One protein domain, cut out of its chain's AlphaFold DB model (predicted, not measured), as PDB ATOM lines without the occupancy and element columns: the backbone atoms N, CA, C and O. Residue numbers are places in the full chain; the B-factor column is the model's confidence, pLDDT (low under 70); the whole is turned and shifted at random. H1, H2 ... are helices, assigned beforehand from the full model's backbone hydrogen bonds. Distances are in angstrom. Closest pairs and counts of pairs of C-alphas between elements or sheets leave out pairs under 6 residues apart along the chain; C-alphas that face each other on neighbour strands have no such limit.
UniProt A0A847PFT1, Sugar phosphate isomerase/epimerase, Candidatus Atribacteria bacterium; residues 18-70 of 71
ATOM      1  N   ALA A  18      21.174   6.619  90.720       98.44
ATOM      2  CA  ALA A  18      21.873   5.346  90.903       98.44
ATOM      3  C   ALA A  18      21.577   4.733  92.279       98.44
ATOM      4  O   ALA A  18      21.182   3.571  92.364       98.44
ATOM      5  N   GLU A  19      21.669   5.540  93.330       98.25
ATOM      6  CA  GLU A  19      21.430   5.120  94.708       98.25
ATOM      7  C   GLU A  19      19.954   4.789  94.923       98.25
ATOM      8  O   GLU A  19      19.628   3.782  95.550       98.25
ATOM      9  N   LEU A  20      19.044   5.576  94.332       97.94
ATOM     10  CA  LEU A  20      17.620   5.260  94.383       97.94
ATOM     11  C   LEU A  20      17.289   3.966  93.624       97.94
ATOM     12  O   LEU A  20      16.430   3.211  94.069       97.94
ATOM     13  N   THR A  21      17.968   3.684  92.507       98.62
ATOM     14  CA  THR A  21      17.793   2.415  91.776       98.62
ATOM     15  C   THR A  21      18.168   1.237  92.670       98.62
ATOM     16  O   THR A  21      17.398   0.287  92.780       98.62
ATOM     17  N   GLU A  22      19.319   1.311  93.340       98.62
ATOM     18  CA  GLU A  22      19.774   0.254  94.246       98.62
ATOM     19  C   GLU A  22      18.829   0.079  95.437       98.62
ATOM     20  O   GLU A  22      18.427  -1.037  95.759       98.62
ATOM     21  N   TYR A  23      18.393   1.186  96.042       98.00
ATOM     22  CA  TYR A  23      17.420   1.158  97.130       98.00
ATOM     23  C   TYR A  23      16.125   0.441  96.723       98.00
ATOM     24  O   TYR A  23      15.640  -0.433  97.441       98.00
ATOM     25  N   LEU A  24      15.579   0.773  95.551       98.00
ATOM     26  CA  LEU A  24      14.363   0.148  95.031       98.00
ATOM     27  C   LEU A  24      14.563  -1.340  94.703       98.00
ATOM     28  O   LEU A  24      13.669  -2.129  95.005       98.00
ATOM     29  N   ARG A  25      15.720  -1.737  94.148       98.50
ATOM     30  CA  ARG A  25      16.054  -3.156  93.916       98.50
ATOM     31  C   ARG A  25      16.057  -3.945  95.208       98.50
ATOM     32  O   ARG A  25      15.368  -4.950  95.288       98.50
ATOM     33  N   VAL A  26      16.728  -3.444  96.243       98.44
ATOM     34  CA  VAL A  26      16.749  -4.116  97.547       98.44
ATOM     35  C   VAL A  26      15.332  -4.279  98.098       98.44
ATOM     36  O   VAL A  26      14.997  -5.351  98.594       98.44
ATOM     37  N   LEU A  27      14.473  -3.258  97.987       97.88
ATOM     38  CA  LEU A  27      13.081  -3.362  98.437       97.88
ATOM     39  C   LEU A  27      12.257  -4.402  97.656       97.88
ATOM     40  O   LEU A  27      11.359  -5.007  98.244       97.88
ATOM     41  N   LEU A  28      12.538  -4.600  96.367       96.56
ATOM     42  CA  LEU A  28      11.938  -5.663  95.556       96.56
ATOM     43  C   LEU A  28      12.507  -7.038  95.938       96.56
ATOM     44  O   LEU A  28      11.740  -7.968  96.177       96.56
ATOM     45  N   ASP A  29      13.829  -7.154  96.075       98.06
ATOM     46  CA  ASP A  29      14.544  -8.405  96.360       98.06
ATOM     47  C   ASP A  29      14.163  -9.003  97.719       98.06
ATOM     48  O   ASP A  29      14.007 -10.218  97.853       98.06
ATOM     49  N   ILE A  30      13.965  -8.159  98.737       97.56
ATOM     50  CA  ILE A  30      13.495  -8.606 100.059       97.56
ATOM     51  C   ILE A  30      11.976  -8.839 100.104       97.56
ATOM     52  O   ILE A  30      11.443  -9.191 101.156       97.56
ATOM     53  N   GLY A  31      11.266  -8.606  98.996       96.31
ATOM     54  CA  GLY A  31       9.818  -8.774  98.882       96.31
ATOM     55  C   GLY A  31       8.991  -7.709  99.605       96.31
ATOM     56  O   GLY A  31       7.789  -7.903  99.792       96.31
ATOM     57  N   TYR A  32       9.594  -6.588 100.021       96.19
ATOM     58  CA  TYR A  32       8.840  -5.492 100.631       96.19
ATOM     59  C   TYR A  32       7.897  -4.887  99.593       96.19
ATOM     60  O   TYR A  32       6.681  -4.953  99.762       96.19
ATOM     61  N   LEU A  33       8.441  -4.371  98.486       96.50
ATOM     62  CA  LEU A  33       7.640  -3.954  97.339       96.50
ATOM     63  C   LEU A  33       7.133  -5.201  96.610       96.50
ATOM     64  O   LEU A  33       7.913  -5.977  96.071       96.50
ATOM     65  N   ASN A  34       5.817  -5.390  96.600       95.81
ATOM     66  CA  ASN A  34       5.170  -6.544  95.984       95.81
ATOM     67  C   ASN A  34       3.762  -6.168  95.485       95.81
ATOM     68  O   ASN A  34       3.219  -5.129  95.857       95.81
ATOM     69  N   THR A  35       3.175  -7.000  94.621       94.12
ATOM     70  CA  THR A  35       1.842  -6.760  94.039       94.12
ATOM     71  C   THR A  35       0.692  -7.337  94.859       94.12
ATOM     72  O   THR A  35      -0.443  -6.905  94.679       94.12
ATOM     73  N   ASP A  36       0.968  -8.301  95.738       95.25
ATOM     74  CA  ASP A  36      -0.059  -9.038  96.484       95.25
ATOM     75  C   ASP A  36      -0.603  -8.214  97.661       95.25
ATOM     76  O   ASP A  36      -1.804  -8.188  97.924       95.25
ATOM     77  N   ASN A  37       0.289  -7.497  98.342       92.44
ATOM     78  CA  ASN A  37       0.008  -6.514  99.378       92.44
ATOM     79  C   ASN A  37       0.935  -5.297  99.178       92.44
ATOM     80  O   ASN A  37       1.993  -5.222  99.815       92.44
ATOM     81  N   PRO A  38       0.574  -4.368  98.276       89.88
ATOM     82  CA  PRO A  38       1.445  -3.267  97.888       89.88
ATOM     83  C   PRO A  38       1.665  -2.305  99.062       89.88
ATOM     84  O   PRO A  38       0.708  -1.666  99.515       89.88
ATOM     85  N   PRO A  39       2.903  -2.168  99.572       92.00
ATOM     86  CA  PRO A  39       3.190  -1.229 100.648       92.00
ATOM     87  C   PRO A  39       3.299   0.205 100.102       92.00
ATOM     88  O   PRO A  39       3.234   0.450  98.896       92.00
ATOM     89  N   PHE A  40       3.525   1.164 101.000       90.44
ATOM     90  CA  PHE A  40       3.770   2.557 100.637       90.44
ATOM     91  C   PHE A  40       5.226   2.946 100.903       90.44
ATOM     92  O   PHE A  40       5.757   2.675 101.977       90.44
ATOM     93  N   VAL A  41       5.852   3.619  99.937       91.69
ATOM     94  CA  VAL A  41       7.180   4.233 100.075       91.69
ATOM     95  C   VAL A  41       7.071   5.691  99.653       91.69
ATOM     96  O   VAL A  41       6.518   6.002  98.597       91.69
ATOM     97  N   SER A  42       7.615   6.586 100.470       92.25
ATOM     98  CA  SER A  42       7.667   8.019 100.192       92.25
ATOM     99  C   SER A  42       9.036   8.587 100.514       92.25
ATOM    100  O   SER A  42       9.679   8.158 101.468       92.25
ATOM    101  N   PHE A  43       9.422   9.611  99.758       90.81
ATOM    102  CA  PHE A  43      10.603  10.422 100.023       90.81
ATOM    103  C   PHE A  43      10.145  11.833 100.371       90.81
ATOM    104  O   PHE A  43       9.334  12.419  99.648       90.81
ATOM    105  N   GLU A  44      10.661  12.370 101.468       91.38
ATOM    106  CA  GLU A  44      10.486  13.773 101.819       91.38
ATOM    107  C   GLU A  44      11.610  14.594 101.187       91.38
ATOM    108  O   GLU A  44      12.756  14.148 101.125       91.38
ATOM    109  N   VAL A  45      11.271  15.783 100.689       92.00
ATOM    110  CA  VAL A  45      12.234  16.750 100.164       92.00
ATOM    111  C   VAL A  45      11.863  18.149 100.634       92.00
ATOM    112  O   VAL A  45      10.704  18.561 100.549       92.00
ATOM    113  N   LYS A  46      12.860  18.896 101.095       91.50
ATOM    114  CA  LYS A  46      12.735  20.261 101.595       91.50
ATOM    115  C   LYS A  46      13.517  21.204 100.674       91.50
ATOM    116  O   LYS A  46      14.718  21.009 100.479       91.50
ATOM    117  N   PRO A  47      12.865  22.215 100.072       93.19
ATOM    118  CA  PRO A  47      13.559  23.214  99.268       93.19
ATOM    119  C   PRO A  47      14.550  24.022 100.108       93.19
ATOM    120  O   PRO A  47      14.227  24.441 101.224       93.19
ATOM    121  N   LEU A  48      15.730  24.291  99.555       93.44
ATOM    122  CA  LEU A  48      16.686  25.215 100.160       93.44
ATOM    123  C   LEU A  48      16.316  26.684  99.885       93.44
ATOM    124  O   LEU A  48      15.522  26.968  98.981       93.44
ATOM    125  N   PRO A  49      16.901  27.653 100.623       94.25
ATOM    126  CA  PRO A  49      16.705  29.070 100.338       94.25
ATOM    127  C   PRO A  49      16.998  29.409  98.869       94.25
ATOM    128  O   PRO A  49      18.099  29.176  98.374       94.25
ATOM    129  N   GLY A  50      16.003  29.971  98.181       95.69
ATOM    130  CA  GLY A  50      16.091  30.331  96.761       95.69
ATOM    131  C   GLY A  50      15.660  29.236  95.778       95.69
ATOM    132  O   GLY A  50      15.600  29.507  94.583       95.69
ATOM    133  N   GLU A  51      15.321  28.030  96.240       95.75
ATOM    134  CA  GLU A  51      14.749  26.982  95.388       95.75
ATOM    135  C   GLU A  51      13.218  27.073  95.327       95.75
ATOM    136  O   GLU A  51      12.537  27.347  96.317       95.75
ATOM    137  N   HIS A  52      12.651  26.803  94.150       97.38
ATOM    138  CA  HIS A  52      11.203  26.758  93.965       97.38
ATOM    139  C   HIS A  52      10.653  25.365  94.322       97.38
ATOM    140  O   HIS A  52      11.084  24.386  93.708       97.38
ATOM    141  N   PRO A  53       9.662  25.246  95.230       95.56
ATOM    142  CA  PRO A  53       9.122  23.951  95.655       95.56
ATOM    143  C   PRO A  53       8.636  23.065  94.500       95.56
ATOM    144  O   PRO A  53       8.882  21.862  94.489       95.56
ATOM    145  N   GLU A  54       8.007  23.659  93.485       97.00
ATOM    146  CA  GLU A  54       7.524  22.939  92.302       97.00
ATOM    147  C   GLU A  54       8.659  22.278  91.512       97.00
ATOM    148  O   GLU A  54       8.521  21.145  91.048       97.00
ATOM    149  N   VAL A  55       9.810  22.952  91.412       97.19
ATOM    150  CA  VAL A  55      11.007  22.422  90.747       97.19
ATOM    151  C   VAL A  55      11.589  21.261  91.549       97.19
ATOM    152  O   VAL A  55      12.010  20.263  90.964       97.19
ATOM    153  N   ILE A  56      11.557  21.341  92.880       96.25
ATOM    154  CA  ILE A  56      12.032  20.268  93.763       96.25
ATOM    155  C   ILE A  56      11.141  19.029  93.658       96.25
ATOM    156  O   ILE A  56      11.639  17.913  93.501       96.25
ATOM    157  N   ILE A  57       9.824  19.219  93.631       95.88
ATOM    158  CA  ILE A  57       8.863  18.134  93.397       95.88
ATOM    159  C   ILE A  57       9.073  17.518  92.007       95.88
ATOM    160  O   ILE A  57       9.059  16.292  91.860       95.88
ATOM    161  N   ALA A  58       9.274  18.342  90.974       97.75
ATOM    162  CA  ALA A  58       9.549  17.861  89.623       97.75
ATOM    163  C   ALA A  58      10.856  17.053  89.556       97.75
ATOM    164  O   ALA A  58      10.883  15.996  88.922       97.75
ATOM    165  N   ASN A  59      11.906  17.501  90.252       97.69
ATOM    166  CA  ASN A  59      13.166  16.773  90.396       97.69
ATOM    167  C   ASN A  59      12.949  15.401  91.049       97.69
ATOM    168  O   ASN A  59      13.330  14.399  90.448       97.69
ATOM    169  N   GLY A  60      12.272  15.339  92.201       97.19
ATOM    170  CA  GLY A  60      11.997  14.071  92.884       97.19
ATOM    171  C   GLY A  60      11.217  13.089  92.006       97.19
ATOM    172  O   GLY A  60      11.593  11.926  91.878       97.19
ATOM    173  N   LYS A  61      10.187  13.570  91.296       97.62
ATOM    174  CA  LYS A  61       9.429  12.754  90.331       97.62
ATOM    175  C   LYS A  61      10.291  12.258  89.170       97.62
ATOM    176  O   LYS A  61      10.092  11.132  88.720       97.62
ATOM    177  N   ARG A  62      11.206  13.084  88.651       98.31
ATOM    178  CA  ARG A  62      12.126  12.686  87.573       98.31
ATOM    179  C   ARG A  62      13.051  11.569  88.048       98.31
ATOM    180  O   ARG A  62      13.114  10.543  87.382       98.31
ATOM    181  N   VAL A  63      13.714  11.759  89.189       98.38
ATOM    182  CA  VAL A  63      14.665  10.785  89.746       98.38
ATOM    183  C   VAL A  63      13.966   9.465  90.054       98.38
ATOM    184  O   VAL A  63      14.448   8.421  89.627       98.38
ATOM    185  N   LEU A  64      12.781   9.506  90.676       97.94
ATOM    186  CA  LEU A  64      11.987   8.304  90.936       97.94
ATOM    187  C   LEU A  64      11.622   7.553  89.651       97.94
ATOM    188  O   LEU A  64      11.816   6.346  89.584       97.94
ATOM    189  N   ARG A  65      11.112   8.242  88.622       98.38
ATOM    190  CA  ARG A  65      10.749   7.593  87.348       98.38
ATOM    191  C   ARG A  65      11.953   6.977  86.651       98.38
ATOM    192  O   ARG A  65      11.841   5.898  86.084       98.38
ATOM    193  N   GLU A  66      13.080   7.678  86.667       98.69
ATOM    194  CA  GLU A  66      14.298   7.216  86.016       98.69
ATOM    195  C   GLU A  66      14.908   6.013  86.738       98.69
ATOM    196  O   GLU A  66      15.301   5.056  86.080       98.69
ATOM    197  N   ALA A  67      14.933   6.031  88.072       98.50
ATOM    198  CA  ALA A  67      15.367   4.894  88.875       98.50
ATOM    199  C   ALA A  67      14.430   3.693  88.689       98.50
ATOM    200  O   ALA A  67      14.893   2.586  88.440       98.50
ATOM    201  N   TRP A  68      13.112   3.922  88.710       97.94
ATOM    202  CA  TRP A  68      12.112   2.872  88.502       97.94
ATOM    203  C   TRP A  68      12.199   2.221  87.114       97.94
ATOM    204  O   TRP A  68      11.914   1.043  86.957       97.94
ATOM    205  N   ALA A  69      12.616   2.956  86.082       98.50
ATOM    206  CA  ALA A  69      12.825   2.379  84.753       98.50
ATOM    207  C   ALA A  69      14.082   1.487  84.653       98.50
ATOM    208  O   ALA A  69      14.294   0.852  83.621       98.50
ATOM    209  N   ARG A  70      14.940   1.481  85.682       98.31
ATOM    210  CA  ARG A  70      16.195   0.715  85.747       98.31
ATOM    211  C   ARG A  70      16.120  -0.484  86.701       98.31
ATOM    212  O   ARG A  70      17.120  -1.208  86.796       98.31
TER     213      ARG A  70
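Overview. This is residues 18 to 70 of the 71 residues of the protein "Sugar phosphate isomerase/epimerase" of Candidatus Atribacteria bacterium (UniProt A0A847PFT1). Two helices meet near the beginning of H1 and the end of H2 and make a wide V, while the long link between them runs from the far end of H1 back to the far end of H2, like the third side of a triangle. This link makes the longest axis, and its residues 34 to 39 stick out. The printed part has 53 residues with two named helices, H1 then H2, and no named strand; its class is all helix. The whole is loose, with a radius of gyration of the C-alphas of 13.3 A, and only just elongated, spanning 41 by 21 by 13 A.

Along the chain. H1 is residues 18 to 29, beginning at C-alpha 18 at (21.873, 5.346, 90.903) and measuring 16.5 A from first to last C-alpha. Residues 30 to 52 hold no named element. H2, the longest helix, is residues 53 to 68 and measures 22.5 A, from C-alpha 53 at (9.122, 23.951, 95.655) to C-alpha 68 at (12.112, 2.872, 88.502).

Arrangement. H1 and H2 touch, their closest C-alphas being those of Thr 21 and Ala 67, 4.5 A apart. H2 touches H1 with residues 63 to 68 alone. Their lines stand at a steep tilt of 55 degrees, and they run the same way. Their centres are 16.0 A apart. In H1 and H2 every O i to N i+4 pair is within hydrogen-bond range.

Size, cuts and confidence. The two C-alphas farthest apart are those of Asp 36 and Gly 50, at 42.6 A, both in the long link of 23 residues from H1 to H2. Residues 34 to 39 stand free. The first and last printed C-alphas, of Ala 18 and Arg 70, are 9.0 A apart. The printed part has no cut. Its mean pLDDT is 96.0, and no printed residue is under 70.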